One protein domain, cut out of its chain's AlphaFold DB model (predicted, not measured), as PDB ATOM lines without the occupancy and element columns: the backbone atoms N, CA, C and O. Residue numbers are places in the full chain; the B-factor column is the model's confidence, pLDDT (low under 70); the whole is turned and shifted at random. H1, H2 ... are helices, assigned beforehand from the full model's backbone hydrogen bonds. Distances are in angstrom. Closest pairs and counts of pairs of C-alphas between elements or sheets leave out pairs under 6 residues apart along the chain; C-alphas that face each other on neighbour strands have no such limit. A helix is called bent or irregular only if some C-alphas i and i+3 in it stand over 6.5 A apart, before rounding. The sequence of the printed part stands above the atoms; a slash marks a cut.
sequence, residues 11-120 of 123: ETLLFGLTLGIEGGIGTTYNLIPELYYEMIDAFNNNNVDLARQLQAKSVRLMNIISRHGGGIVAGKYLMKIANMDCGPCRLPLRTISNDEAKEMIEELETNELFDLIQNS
ATOM      1  N   GLU A  11     171.786 287.665 370.110       94.44
ATOM      2  CA  GLU A  11     170.521 287.472 369.397       94.44
ATOM      3  C   GLU A  11     170.603 286.490 368.211       94.44
ATOM      4  O   GLU A  11     169.576 286.137 367.627       94.44
ATOM      5  N   THR A  12     171.806 286.016 367.870       97.06
ATOM      6  CA  THR A  12     172.038 285.013 366.820       97.06
ATOM      7  C   THR A  12     172.947 283.858 367.258       97.06
ATOM      8  O   THR A  12     173.452 283.129 366.404       97.06
ATOM      9  N   LEU A  13     173.140 283.637 368.565       98.00
ATOM     10  CA  LEU A  13     174.000 282.562 369.080       98.00
ATOM     11  C   LEU A  13     173.663 281.190 368.485       98.00
ATOM     12  O   LEU A  13     174.561 280.491 368.025       98.00
ATOM     13  N   LEU A  14     172.380 280.830 368.428       98.00
ATOM     14  CA  LEU A  14     171.923 279.556 367.873       98.00
ATOM     15  C   LEU A  14     172.382 279.358 366.423       98.00
ATOM     16  O   LEU A  14     172.727 278.245 366.046       98.00
ATOM     17  N   PHE A  15     172.434 280.425 365.616       97.56
ATOM     18  CA  PHE A  15     172.993 280.348 364.266       97.56
ATOM     19  C   PHE A  15     174.496 280.045 364.312       97.56
ATOM     20  O   PHE A  15     174.955 279.152 363.599       97.56
ATOM     21  N   GLY A  16     175.242 280.719 365.191       97.12
ATOM     22  CA  GLY A  16     176.655 280.432 365.440       97.12
ATOM     23  C   GLY A  16     176.908 278.962 365.790       97.12
ATOM     24  O   GLY A  16     177.798 278.343 365.206       97.12
ATOM     25  N   LEU A  17     176.071 278.368 366.648       97.12
ATOM     26  CA  LEU A  17     176.169 276.946 367.002       97.12
ATOM     27  C   LEU A  17     176.043 276.030 365.771       97.12
ATOM     28  O   LEU A  17     176.781 275.054 365.645       97.12
ATOM     29  N   THR A  18     175.185 276.373 364.800       96.81
ATOM     30  CA  THR A  18     175.056 275.591 363.552       96.81
ATOM     31  C   THR A  18     176.300 275.641 362.662       96.81
ATOM     32  O   THR A  18     176.505 274.749 361.841       96.81
ATOM     33  N   LEU A  19     177.145 276.662 362.833       96.38
ATOM     34  CA  LEU A  19     178.421 276.811 362.133       96.38
ATOM     35  C   LEU A  19     179.586 276.113 362.855       96.38
ATOM     36  O   LEU A  19     180.723 276.201 362.396       96.38
ATOM     37  N   GLY A  20     179.317 275.428 363.970       94.62
ATOM     38  CA  GLY A  20     180.338 274.781 364.792       94.62
ATOM     39  C   GLY A  20     181.033 275.722 365.777       94.62
ATOM     40  O   GLY A  20     182.106 275.385 366.268       94.62
ATOM     41  N   ILE A  21     180.456 276.897 366.062       95.38
ATOM     42  CA  ILE A  21     180.913 277.733 367.177       95.38
ATOM     43  C   ILE A  21     180.488 277.090 368.497       95.38
ATOM     44  O   ILE A  21     179.357 276.633 368.634       95.38
ATOM     45  N   GLU A  22     181.389 277.082 369.475       92.62
ATOM     46  CA  GLU A  22     181.182 276.408 370.765       92.62
ATOM     47  C   GLU A  22     180.745 277.369 371.886       92.62
ATOM     48  O   GLU A  22     180.386 276.926 372.974       92.62
ATOM     49  N   GLY A  23     180.759 278.686 371.651       92.31
ATOM     50  CA  GLY A  23     180.411 279.668 372.676       92.31
ATOM     51  C   GLY A  23     180.182 281.084 372.155       92.31
ATOM     52  O   GLY A  23     180.513 281.424 371.018       92.31
ATOM     53  N   GLY A  24     179.604 281.919 373.015       95.94
ATOM     54  CA  GLY A  24     179.293 283.316 372.724       95.94
ATOM     55  C   GLY A  24     180.070 284.306 373.590       95.94
ATOM     56  O   GLY A  24     180.560 283.962 374.665       95.94
ATOM     57  N   ILE A  25     180.178 285.545 373.115       96.25
ATOM     58  CA  ILE A  25     180.726 286.686 373.853       96.25
ATOM     59  C   ILE A  25     179.834 287.908 373.649       96.25
ATOM     60  O   ILE A  25     179.517 288.266 372.521       96.25
ATOM     61  N   GLY A  26     179.445 288.568 374.737       94.44
ATOM     62  CA  GLY A  26     178.483 289.661 374.653       94.44
ATOM     63  C   GLY A  26     177.921 290.109 375.992       94.44
ATOM     64  O   GLY A  26     178.373 289.698 377.064       94.44
ATOM     65  N   THR A  27     176.974 291.039 375.943       92.12
ATOM     66  CA  THR A  27     176.528 291.755 377.144       92.12
ATOM     67  C   THR A  27     175.440 291.021 377.906       92.12
ATOM     68  O   THR A  27     175.449 291.052 379.137       92.12
ATOM     69  N   THR A  28     174.517 290.351 377.214       94.25
ATOM     70  CA  THR A  28     173.338 289.757 377.862       94.25
ATOM     71  C   THR A  28     173.681 288.514 378.680       94.25
ATOM     72  O   THR A  28     172.933 288.175 379.594       94.25
ATOM     73  N   TYR A  29     174.851 287.906 378.461       94.75
ATOM     74  CA  TYR A  29     175.393 286.855 379.329       94.75
ATOM     75  C   TYR A  29     175.609 287.327 380.778       94.75
ATOM     76  O   TYR A  29     175.588 286.507 381.684       94.75
ATOM     77  N   ASN A  30     175.762 288.638 381.023       92.31
ATOM     78  CA  ASN A  30     175.804 289.184 382.389       92.31
ATOM     79  C   ASN A  30     174.421 289.222 383.059       92.31
ATOM     80  O   ASN A  30     174.352 289.346 384.274       92.31
ATOM     81  N   LEU A  31     173.335 289.175 382.281       93.56
ATOM     82  CA  LEU A  31     171.962 289.348 382.764       93.56
ATOM     83  C   LEU A  31     171.176 288.041 382.829       93.56
ATOM     84  O   LEU A  31     170.271 287.934 383.642       93.56
ATOM     85  N   ILE A  32     171.436 287.111 381.909       94.31
ATOM     86  CA  ILE A  32     170.670 285.866 381.753       94.31
ATOM     87  C   ILE A  32     171.574 284.704 381.283       94.31
ATOM     88  O   ILE A  32     171.282 284.082 380.260       94.31
ATOM     89  N   PRO A  33     172.690 284.398 381.975       94.06
ATOM     90  CA  PRO A  33     173.631 283.360 381.535       94.06
ATOM     91  C   PRO A  33     172.973 281.980 381.399       94.06
ATOM     92  O   PRO A  33     173.203 281.292 380.406       94.06
ATOM     93  N   GLU A  34     172.097 281.613 382.340       94.81
ATOM     94  CA  GLU A  34     171.403 280.318 382.362       94.81
ATOM     95  C   GLU A  34     170.582 280.059 381.095       94.81
ATOM     96  O   GLU A  34     170.583 278.948 380.573       94.81
ATOM     97  N   LEU A  35     169.957 281.099 380.528       96.19
ATOM     98  CA  LEU A  35     169.216 280.980 379.269       96.19
ATOM     99  C   LEU A  35     170.123 280.513 378.126       96.19
ATOM    100  O   LEU A  35     169.689 279.754 377.260       96.19
ATOM    101  N   TYR A  36     171.371 280.981 378.099       97.19
ATOM    102  CA  TYR A  36     172.328 280.627 377.056       97.19
ATOM    103  C   TYR A  36     172.961 279.260 377.286       97.19
ATOM    104  O   TYR A  36     173.141 278.532 376.312       97.19
ATOM    105  N   TYR A  37     173.236 278.882 378.537       96.69
ATOM    106  CA  TYR A  37     173.649 277.513 378.853       96.69
ATOM    107  C   TYR A  37     172.569 276.509 378.448       96.69
ATOM    108  O   TYR A  37     172.854 275.587 377.687       96.69
ATOM    109  N   GLU A  38     171.313 276.752 378.829       97.69
ATOM    110  CA  GLU A  38     170.184 275.900 378.447       97.69
ATOM    111  C   GLU A  38     170.011 275.834 376.919       97.69
ATOM    112  O   GLU A  38     169.707 274.779 376.366       97.69
ATOM    113  N   MET A  39     170.253 276.941 376.205       98.31
ATOM    114  CA  MET A  39     170.175 276.979 374.742       98.31
ATOM    115  C   MET A  39     171.258 276.123 374.080       98.31
ATOM    116  O   MET A  39     170.958 275.386 373.138       98.31
ATOM    117  N   ILE A  40     172.500 276.219 374.564       98.06
ATOM    118  CA  ILE A  40     173.633 275.423 374.077       98.06
ATOM    119  C   ILE A  40     173.391 273.939 374.371       98.06
ATOM    120  O   ILE A  40     173.533 273.104 373.477       98.06
ATOM    121  N   ASP A  41     172.949 273.608 375.583       98.38
ATOM    122  CA  ASP A  41     172.641 272.234 375.976       98.38
ATOM    123  C   ASP A  41     171.488 271.654 375.155       98.38
ATOM    124  O   ASP A  41     171.585 270.532 374.654       98.38
ATOM    125  N   ALA A  42     170.411 272.415 374.954       98.56
ATOM    126  CA  ALA A  42     169.294 272.001 374.113       98.56
ATOM    127  C   ALA A  42     169.753 271.719 372.675       98.56
ATOM    128  O   ALA A  42     169.390 270.688 372.108       98.56
ATOM    129  N   PHE A  43     170.591 272.589 372.102       98.31
ATOM    130  CA  PHE A  43     171.158 272.390 370.770       98.31
ATOM    131  C   PHE A  43     172.019 271.120 370.695       98.31
ATOM    132  O   PHE A  43     171.787 270.275 369.829       98.31
ATOM    133  N   ASN A  44     172.943 270.935 371.641       97.69
ATOM    134  CA  ASN A  44     173.835 269.771 371.700       97.69
ATOM    135  C   ASN A  44     173.076 268.446 371.879       97.69
ATOM    136  O   ASN A  44     173.505 267.407 371.378       97.69
ATOM    137  N   ASN A  45     171.919 268.480 372.545       98.25
ATOM    138  CA  ASN A  45     171.036 267.327 372.727       98.25
ATOM    139  C   ASN A  45     170.002 267.153 371.595       98.25
ATOM    140  O   ASN A  45     169.057 266.379 371.741       98.25
ATOM    141  N   ASN A  46     170.161 267.849 370.462       98.00
ATOM    142  CA  ASN A  46     169.229 267.850 369.325       98.00
ATOM    143  C   ASN A  46     167.792 268.303 369.666       98.00
ATOM    144  O   ASN A  46     166.866 268.080 368.885       98.00
ATOM    145  N   ASN A  47     167.587 268.989 370.793       98.44
ATOM    146  CA  ASN A  47     166.317 269.621 371.147       98.44
ATOM    147  C   ASN A  47     166.230 271.026 370.526       98.44
ATOM    148  O   ASN A  47     166.255 272.058 371.203       98.44
ATOM    149  N   VAL A  48     166.162 271.057 369.194       96.75
ATOM    150  CA  VAL A  48     166.196 272.298 368.408       96.75
ATOM    151  C   VAL A  48     164.988 273.193 368.696       96.75
ATOM    152  O   VAL A  48     165.114 274.416 368.662       96.75
ATOM    153  N   ASP A  49     163.829 272.619 369.020       98.50
ATOM    154  CA  ASP A  49     162.627 273.395 369.337       98.50
ATOM    155  C   ASP A  49     162.809 274.226 370.610       98.50
ATOM    156  O   ASP A  49     162.516 275.424 370.604       98.50
ATOM    157  N   LEU A  50     163.365 273.633 371.672       98.62
ATOM    158  CA  LEU A  50     163.699 274.364 372.894       98.62
ATOM    159  C   LEU A  50     164.771 275.429 372.627       98.62
ATOM    160  O   LEU A  50     164.583 276.589 372.996       98.62
ATOM    161  N   ALA A  51     165.844 275.080 371.911       98.50
ATOM    162  CA  ALA A  51     166.905 276.031 371.574       98.50
ATOM    163  C   ALA A  51     166.357 277.259 370.815       98.50
ATOM    164  O   ALA A  51     166.707 278.401 371.117       98.50
ATOM    165  N   ARG A  52     165.424 277.052 369.876       98.38
ATOM    166  CA  ARG A  52     164.741 278.136 369.148       98.38
ATOM    167  C   ARG A  52     163.866 278.996 370.055       98.38
ATOM    168  O   ARG A  52     163.846 280.216 369.889       98.38
ATOM    169  N   GLN A  53     163.142 278.392 370.995       98.44
ATOM    170  CA  GLN A  53     162.322 279.132 371.958       98.44
ATOM    171  C   GLN A  53     163.185 280.015 372.871       98.44
ATOM    172  O   GLN A  53     162.844 281.179 373.099       98.44
ATOM    173  N   LEU A  54     164.324 279.495 373.337       98.19
ATOM    174  CA  LEU A  54     165.295 280.237 374.144       98.19
ATOM    175  C   LEU A  54     165.942 281.371 373.338       98.19
ATOM    176  O   LEU A  54     165.972 282.510 373.805       98.19
ATOM    177  N   GLN A  55     166.356 281.120 372.090       98.38
ATOM    178  CA  GLN A  55     166.872 282.175 371.209       98.38
ATOM    179  C   GLN A  55     165.834 283.284 370.993       98.38
ATOM    180  O   GLN A  55     166.171 284.465 371.040       98.38
ATOM    181  N   ALA A  56     164.559 282.931 370.807       98.12
ATOM    182  CA  ALA A  56     163.491 283.914 370.652       98.12
ATOM    183  C   ALA A  56     163.296 284.779 371.912       98.12
ATOM    184  O   ALA A  56     163.002 285.968 371.786       98.12
ATOM    185  N   LYS A  57     163.474 284.216 373.119       97.25
ATOM    186  CA  LYS A  57     163.483 284.987 374.376       97.25
ATOM    187  C   LYS A  57     164.659 285.971 374.418       97.25
ATOM    188  O   LYS A  57     164.435 287.149 374.682       97.25
ATOM    189  N   SER A  58     165.869 285.514 374.077       97.00
ATOM    190  CA  SER A  58     167.065 286.369 373.964       97.00
ATOM    191  C   SER A  58     166.844 287.537 372.988       97.00
ATOM    192  O   SER A  58     167.055 288.694 373.351       97.00
ATOM    193  N   VAL A  59     166.296 287.270 371.795       97.69
ATOM    194  CA  VAL A  59     165.976 288.301 370.789       97.69
ATOM    195  C   VAL A  59     164.975 289.329 371.331       97.69
ATOM    196  O   VAL A  59     165.165 290.531 371.147       97.69
ATOM    197  N   ARG A  60     163.905 288.891 372.013       97.56
ATOM    198  CA  ARG A  60     162.917 289.813 372.607       97.56
ATOM    199  C   ARG A  60     163.549 290.720 373.661       97.56
ATOM    200  O   ARG A  60     163.311 291.926 373.625       97.56
ATOM    201  N   LEU A  61     164.382 290.162 374.539       96.62
ATOM    202  CA  LEU A  61     165.109 290.941 375.539       96.62
ATOM    203  C   LEU A  61     166.048 291.959 374.879       96.62
ATOM    204  O   LEU A  61     166.015 293.139 375.228       96.62
ATOM    205  N   MET A  62     166.835 291.536 373.888       96.12
ATOM    206  CA  MET A  62     167.773 292.421 373.197       96.12
ATOM    207  C   MET A  62     167.059 293.562 372.458       96.12
ATOM    208  O   MET A  62     167.554 294.691 372.435       96.12
ATOM    209  N   ASN A  63     165.865 293.310 371.912       97.00
ATOM    210  CA  ASN A  63     165.034 294.346 371.299       97.00
ATOM    211  C   ASN A  63     164.593 295.418 372.310       97.00
ATOM    212  O   ASN A  63     164.642 296.603 371.980       97.00
ATOM    213  N   ILE A  64     164.188 295.026 373.525       97.50
ATOM    214  CA  ILE A  64     163.856 295.973 374.606       97.50
ATOM    215  C   ILE A  64     165.113 296.752 375.012       97.50
ATOM    216  O   ILE A  64     165.121 297.979 374.969       97.50
ATOM    217  N   ILE A  65     166.214 296.053 375.306       96.56
ATOM    218  CA  ILE A  65     167.497 296.664 375.691       96.56
ATOM    219  C   ILE A  65     167.955 297.699 374.653       96.56
ATOM    220  O   ILE A  65     168.391 298.791 375.012       96.56
ATOM    221  N   SER A  66     167.833 297.382 373.363       96.06
ATOM    222  CA  SER A  66     168.250 298.269 372.271       96.06
ATOM    223  C   SER A  66     167.441 299.564 372.210       96.06
ATOM    224  O   SER A  66     168.024 300.621 371.972       96.06
ATOM    225  N   ARG A  67     166.125 299.515 372.470       96.81
ATOM    226  CA  ARG A  67     165.274 300.719 372.539       96.81
ATOM    227  C   ARG A  67     165.672 301.650 373.684       96.81
ATOM    228  O   ARG A  67     165.585 302.864 373.533       96.81
ATOM    229  N   HIS A  68     166.188 301.087 374.776       96.75
ATOM    230  CA  HIS A  68     166.507 301.802 376.018       96.75
ATOM    231  C   HIS A  68     167.996 302.162 376.181       96.75
ATOM    232  O   HIS A  68     168.483 302.406 377.284       96.75
ATOM    233  N   GLY A  69     168.749 302.231 375.077       94.25
ATOM    234  CA  GLY A  69     170.154 302.670 375.077       94.25
ATOM    235  C   GLY A  69     171.191 301.543 375.022       94.25
ATOM    236  O   GLY A  69     172.385 301.785 375.221       94.25
ATOM    237  N   GLY A  70     170.760 300.319 374.720       95.31
ATOM    238  CA  GLY A  70     171.630 299.186 374.420       95.31
ATOM    239  C   GLY A  70     172.265 298.531 375.648       95.31
ATOM    240  O   GLY A  70     171.988 298.874 376.799       95.31
ATOM    241  N   GLY A  71     173.157 297.570 375.388       94.00
ATOM    242  CA  GLY A  71     173.731 296.689 376.413       94.00
ATOM    243  C   GLY A  71     174.555 297.389 377.499       94.00
ATOM    244  O   GLY A  71     174.780 296.802 378.551       94.00
ATOM    245  N   ILE A  72     174.979 298.641 377.292       95.44
ATOM    246  CA  ILE A  72     175.717 299.406 378.309       95.44
ATOM    247  C   ILE A  72     174.768 300.265 379.151       95.44
ATOM    248  O   ILE A  72     174.773 300.135 380.372       95.44
ATOM    249  N   VAL A  73     173.959 301.132 378.528       97.25
ATOM    250  CA  VAL A  73     173.092 302.079 379.258       97.25
ATOM    251  C   VAL A  73     171.944 301.345 379.942       97.25
ATOM    252  O   VAL A  73     171.804 301.437 381.161       97.25
ATOM    253  N   ALA A  74     171.169 300.579 379.172       97.25
ATOM    254  CA  ALA A  74     170.070 299.786 379.707       97.25
ATOM    255  C   ALA A  74     170.619 298.629 380.549       97.25
ATOM    256  O   ALA A  74     170.181 298.410 381.674       97.25
ATOM    257  N   GLY A  75     171.646 297.936 380.041       96.19
ATOM    258  CA  GLY A  75     172.233 296.777 380.719       96.19
ATOM    259  C   GLY A  75     172.758 297.089 382.121       96.19
ATOM    260  O   GLY A  75     172.445 296.353 383.050       96.19
ATOM    261  N   LYS A  76     173.464 298.212 382.333       96.19
ATOM    262  CA  LYS A  76     173.889 298.621 383.688       96.19
ATOM    263  C   LYS A  76     172.715 298.848 384.640       96.19
ATOM    264  O   LYS A  76     172.821 298.518 385.818       96.19
ATOM    265  N   TYR A  77     171.614 299.413 384.150       96.50
ATOM    266  CA  TYR A  77     170.417 299.576 384.967       96.50
ATOM    267  C   TYR A  77     169.770 298.222 385.286       96.50
ATOM    268  O   TYR A  77     169.389 297.974 386.425       96.50
ATOM    269  N   LEU A  78     169.713 297.308 384.316       96.38
ATOM    270  CA  LEU A  78     169.194 295.956 384.531       96.38
ATOM    271  C   LEU A  78     170.051 295.147 385.513       96.38
ATOM    272  O   LEU A  78     169.493 294.420 386.325       96.38
ATOM    273  N   MET A  79     171.373 295.342 385.541       95.50
ATOM    274  CA  MET A  79     172.233 294.764 386.585       95.50
ATOM    275  C   MET A  79     171.814 295.226 387.985       95.50
ATOM    276  O   MET A  79     171.758 294.418 388.910       95.50
ATOM    277  N   LYS A  80     171.433 296.501 388.146       94.38
ATOM    278  CA  LYS A  80     170.900 297.012 389.418       94.38
ATOM    279  C   LYS A  80     169.594 296.313 389.811       94.38
ATOM    280  O   LYS A  80     169.429 295.984 390.982       94.38
ATOM    281  N   ILE A  81     168.700 296.049 388.852       93.44
ATOM    282  CA  ILE A  81     167.477 295.248 389.070       93.44
ATOM    283  C   ILE A  81     167.818 293.805 389.457       93.44
ATOM    284  O   ILE A  81     167.168 293.226 390.325       93.44
ATOM    285  N   ALA A  82     168.888 293.256 388.890       92.62
ATOM    286  CA  ALA A  82     169.447 291.960 389.253       92.62
ATOM    287  C   ALA A  82     170.224 291.985 390.596       92.62
ATOM    288  O   ALA A  82     170.967 291.060 390.908       92.62
ATOM    289  N   ASN A  83     170.043 293.015 391.430       91.25
ATOM    290  CA  ASN A  83     170.702 293.211 392.730       91.25
ATOM    291  C   ASN A  83     172.216 293.485 392.670       91.25
ATOM    292  O   ASN A  83     172.915 293.323 393.671       91.25
ATOM    293  N   MET A  84     172.734 293.957 391.534       92.38
ATOM    294  CA  MET A  84     174.132 294.355 391.373       92.38
ATOM    295  C   MET A  84     174.240 295.783 390.820       92.38
ATOM    296  O   MET A  84     174.238 296.018 389.614       92.38
ATOM    297  N   ASP A  85     174.344 296.774 391.709       94.44
ATOM    298  CA  ASP A  85     174.445 298.180 391.299       94.44
ATOM    299  C   ASP A  85     175.851 298.515 390.761       94.44
ATOM    300  O   ASP A  85     176.797 298.750 391.514       94.44
ATOM    301  N   CYS A  86     175.988 298.554 389.433       94.94
ATOM    302  CA  CYS A  86     177.231 298.911 388.740       94.94
ATOM    303  C   CYS A  86     177.459 300.433 388.599       94.94
ATOM    304  O   CYS A  86     178.357 300.854 387.853       94.94
ATOM    305  N   GLY A  87     176.638 301.268 389.246       95.44
ATOM    306  CA  GLY A  87     176.718 302.724 389.185       95.44
ATOM    307  C   GLY A  87     176.407 303.321 387.801       95.44
ATOM    308  O   GLY A  87     176.063 302.608 386.852       95.44
ATOM    309  N   PRO A  88     176.548 304.651 387.649       96.00
ATOM    310  CA  PRO A  88     176.169 305.350 386.424       96.00
ATOM    311  C   PRO A  88     177.078 305.011 385.232       96.00
ATOM    312  O   PRO A  88     178.157 304.415 385.359       96.00
ATOM    313  N   CYS A  89     176.646 305.421 384.040       96.75
ATOM    314  CA  CYS A  89     177.503 305.416 382.861       96.75
ATOM    315  C   CYS A  89     178.505 306.576 382.911       96.75
ATOM    316  O   CYS A  89     178.214 307.658 383.423       96.75
ATOM    317  N   ARG A  90     179.702 306.352 382.356       96.69
ATOM    318  CA  ARG A  90     180.668 307.427 382.108       96.69
ATOM    319  C   ARG A  90     180.315 308.115 380.789       96.69
ATOM    320  O   ARG A  90     180.029 307.440 379.803       96.69
ATOM    321  N   LEU A  91     180.431 309.443 380.753       95.88
ATOM    322  CA  LEU A  91     180.302 310.215 379.516       95.88
ATOM    323  C   LEU A  91     181.263 309.692 378.423       95.88
ATOM    324  O   LEU A  91     182.393 309.310 378.747       95.88
ATOM    325  N   PRO A  92     180.845 309.677 377.142       95.00
ATOM    326  CA  PRO A  92     179.659 310.349 376.591       95.00
ATOM    327  C   PRO A  92     178.347 309.558 376.717       95.00
ATOM    328  O   PRO A  92     177.305 310.054 376.299       95.00
ATOM    329  N   LEU A  93     178.370 308.350 377.288       96.81
ATOM    330  CA  LEU A  93     177.149 307.581 377.513       96.81
ATOM    331  C   LEU A  93     176.335 308.220 378.639       96.81
ATOM    332  O   LEU A  93     176.844 308.455 379.738       96.81
ATOM    333  N   ARG A  94     175.060 308.489 378.362       95.56
ATOM    334  CA  ARG A  94     174.101 308.913 379.383       95.56
ATOM    335  C   ARG A  94     173.742 307.738 380.290       95.56
ATOM    336  O   ARG A  94     173.799 306.586 379.874       95.56
ATOM    337  N   THR A  95     173.325 308.039 381.511       95.06
ATOM    338  CA  THR A  95     172.618 307.070 382.357       95.06
ATOM    339  C   THR A  95     171.134 307.115 381.994       95.06
ATOM    340  O   THR A  95     170.632 308.179 381.619       95.06
ATOM    341  N   ILE A  96     170.447 305.975 382.067       95.56
ATOM    342  CA  ILE A  96     168.998 305.920 381.856       95.56
ATOM    343  C   ILE A  96     168.287 306.822 382.875       95.56
ATOM    344  O   ILE A  96     168.697 306.903 384.037       95.56
ATOM    345  N   SER A  97     167.265 307.548 382.431       95.69
ATOM    346  CA  SER A  97     166.435 308.356 383.324       95.69
ATOM    347  C   SER A  97     165.437 307.482 384.092       95.69
ATOM    348  O   SER A  97     165.187 306.336 383.726       95.69
ATOM    349  N   ASN A  98     164.841 308.024 385.157       95.31
ATOM    350  CA  ASN A  98     163.843 307.289 385.939       95.31
ATOM    351  C   ASN A  98     162.581 306.956 385.132       95.31
ATOM    352  O   ASN A  98     161.954 305.940 385.410       95.31
ATOM    353  N   ASP A  99     162.193 307.800 384.176       97.06
ATOM    354  CA  ASP A  99     160.974 307.576 383.394       97.06
ATOM    355  C   ASP A  99     161.210 306.525 382.301       97.06
ATOM    356  O   ASP A  99     160.465 305.554 382.244       97.06
ATOM    357  N   GLU A 100     162.328 306.603 381.567       96.38
ATOM    358  CA  GLU A 100     162.739 305.534 380.635       96.38
ATOM    359  C   GLU A 100     162.923 304.189 381.350       96.38
ATOM    360  O   GLU A 100     162.587 303.134 380.821       96.38
ATOM    361  N   ALA A 101     163.449 304.209 382.577       96.88
ATOM    362  CA  ALA A 101     163.595 303.000 383.369       96.88
ATOM    363  C   ALA A 101     162.247 302.361 383.732       96.88
ATOM    364  O   ALA A 101     162.148 301.135 383.724       96.88
ATOM    365  N   LYS A 102     161.220 303.163 384.048       97.88
ATOM    366  CA  LYS A 102     159.862 302.652 384.297       97.88
ATOM    367  C   LYS A 102     159.273 302.049 383.028       97.88
ATOM    368  O   LYS A 102     158.825 300.913 383.079       97.88
ATOM    369  N   GLU A 103     159.361 302.757 381.902       98.06
ATOM    370  CA  GLU A 103     158.892 302.263 380.600       98.06
ATOM    371  C   GLU A 103     159.559 300.928 380.237       98.06
ATOM    372  O   GLU A 103     158.892 299.965 379.867       98.06
ATOM    373  N   MET A 104     160.879 300.826 380.421       98.00
ATOM    374  CA  MET A 104     161.613 299.584 380.185       98.00
ATOM    375  C   MET A 104     161.146 298.441 381.096       98.00
ATOM    376  O   MET A 104     161.040 297.306 380.635       98.00
ATOM    377  N   ILE A 105     160.891 298.712 382.382       97.88
ATOM    378  CA  ILE A 105     160.388 297.700 383.323       97.88
ATOM    379  C   ILE A 105     158.987 297.234 382.907       97.88
ATOM    380  O   ILE A 105     158.766 296.030 382.820       97.88
ATOM    381  N   GLU A 106     158.085 298.154 382.566       98.06
ATOM    382  CA  GLU A 106     156.736 297.830 382.085       98.06
ATOM    383  C   GLU A 106     156.779 296.969 380.809       98.06
ATOM    384  O   GLU A 106     156.029 295.995 380.669       98.06
ATOM    385  N   GLU A 107     157.695 297.272 379.881       97.75
ATOM    386  CA  GLU A 107     157.919 296.454 378.686       97.75
ATOM    387  C   GLU A 107     158.431 295.049 379.031       97.75
ATOM    388  O   GLU A 107     157.985 294.067 378.430       97.75
ATOM    389  N   LEU A 108     159.357 294.927 379.988       97.62
ATOM    390  CA  LEU A 108     159.879 293.635 380.444       97.62
ATOM    391  C   LEU A 108     158.800 292.786 381.118       97.62
ATOM    392  O   LEU A 108     158.738 291.584 380.861       97.62
ATOM    393  N   GLU A 109     157.955 293.389 381.950       97.56
ATOM    394  CA  GLU A 109     156.829 292.718 382.608       97.56
ATOM    395  C   GLU A 109     155.796 292.243 381.577       97.56
ATOM    396  O   GLU A 109     155.437 291.068 381.560       97.56
ATOM    397  N   THR A 110     155.402 293.115 380.642       97.56
ATOM    398  CA  THR A 110     154.443 292.789 379.568       97.56
ATOM    399  C   THR A 110     154.922 291.637 378.675       97.56
ATOM    400  O   THR A 110     154.110 290.889 378.135       97.56
ATOM    401  N   ASN A 111     156.239 291.485 378.503       96.19
ATOM    402  CA  ASN A 111     156.840 290.416 377.702       96.19
ATOM    403  C   ASN A 111     157.248 289.178 378.523       96.19
ATOM    404  O   ASN A 111     157.866 288.276 377.953       96.19
ATOM    405  N   GLU A 112     156.932 289.128 379.824       96.19
ATOM    406  CA  GLU A 112     157.297 288.035 380.742       96.19
ATOM    407  C   GLU A 112     158.824 287.802 380.834       96.19
ATOM    408  O   GLU A 112     159.309 286.674 380.934       96.19
ATOM    409  N   LEU A 113     159.612 288.879 380.758       96.00
ATOM    410  CA  LEU A 113     161.082 288.844 380.783       96.00
ATOM    411  C   LEU A 113     161.683 289.412 382.074       96.00
ATOM    412  O   LEU A 113     162.870 289.207 382.323       96.00
ATOM    413  N   PHE A 114     160.897 290.114 382.894       95.62
ATOM    414  CA  PHE A 114     161.389 290.753 384.120       95.62
ATOM    415  C   PHE A 114     162.011 289.745 385.100       95.62
ATOM    416  O   PHE A 114     163.137 289.935 385.569       95.62
ATOM    417  N   ASP A 115     161.326 288.623 385.329       93.06
ATOM    418  CA  ASP A 115     161.776 287.577 386.250       93.06
ATOM    419  C   ASP A 115     163.094 286.925 385.817       93.06
ATOM    420  O   ASP A 115     163.867 286.484 386.669       93.06
ATOM    421  N   LEU A 116     163.394 286.887 384.514       92.12
ATOM    422  CA  LEU A 116     164.673 286.359 384.029       92.12
ATOM    423  C   LEU A 116     165.850 287.183 384.562       92.12
ATOM    424  O   LEU A 116     166.890 286.626 384.900       92.12
ATOM    425  N   ILE A 117     165.674 288.499 384.668       93.75
ATOM    426  CA  ILE A 117     166.719 289.430 385.101       93.75
ATOM    427  C   ILE A 117     166.795 289.461 386.625       93.75
ATOM    428  O   ILE A 117     167.873 289.326 387.201       93.75
ATOM    429  N   GLN A 118     165.649 289.604 387.298       91.56
ATOM    430  CA  GLN A 118     165.600 289.722 388.758       91.56
ATOM    431  C   GLN A 118     166.192 288.492 389.468       91.56
ATOM    432  O   GLN A 118     166.726 288.599 390.576       91.56
ATOM    433  N   ASN A 119     166.103 287.320 388.838       86.62
ATOM    434  CA  ASN A 119     166.580 286.062 389.401       86.62
ATOM    435  C   ASN A 119     168.024 285.707 389.011       86.62
ATOM    436  O   ASN A 119     168.540 284.722 389.531       86.62
ATOM    437  N   SER A 120     168.702 286.503 388.174       82.31
ATOM    438  CA  SER A 120     170.016 286.140 387.612       82.31
ATOM    439  C   SER A 120     171.131 285.926 388.645       82.31
ATOM    440  O   SER A 120     172.110 285.253 388.336       82.31
TER     441      SER A 120
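This is residues 11 to 120 of the 123 residues of a protein of bioreactor metagenome (UniProt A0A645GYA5). One long helix, H3, runs through the domain; H1 and H2 pack beside its earlier part, while at its end H4 turns off at a corner and H5 folds back, with short H6 against H4's last residues. The 110 printed residues hold six named helices, H1 to H6 in order, and no named strand: all helix. The whole is compact, radius of gyration of the C-alphas 14.6 A, spanning 43 by 28 by 22 A.

H1, residues 11 to 18, touches the hub H3, residues 48 to 67; closest C-alphas Glu 11 and Val 59, 4.8 A. H2, residues 33 to 44, forms a hairpin with H3; closest C-alphas Met 39 and Ala 51, 4.7 A. H4, residues 70 to 81, touches H3 only at the corner, about perpendicular at 81 degrees; closest C-alphas Ile 65 and Ala 74, 5.7 A. H5, residues 98 to 110, touches H3 with residues 104 to 108 alone; closest C-alphas Ile 64 and Met 104, 7.0 A. H6, residues 114 to 118, touches H4; closest C-alphas Gln 118 and Ile 81, 5.8 A. Every O i to N i+4 pair is within hydrogen-bond range in H2, H3, H5 and H6; 3 of 4 in H1, 6 of 8 in H4.

H1 begins at C-alpha 11 (170.521, 287.472, 369.397) and is irregular, C-alphas 11 and 14 being 8.2 A apart. H3 measures 28.7 A from first to last C-alpha. H6 ends at C-alpha 118 (165.600, 289.722, 388.758).

The C-alphas farthest apart, Asn 46 and Leu 91, are 45.0 A apart. Residues 19 to 32 and 82 to 97 are long links. The printed part has no cut, and no printed residue is under 70 in pLDDT.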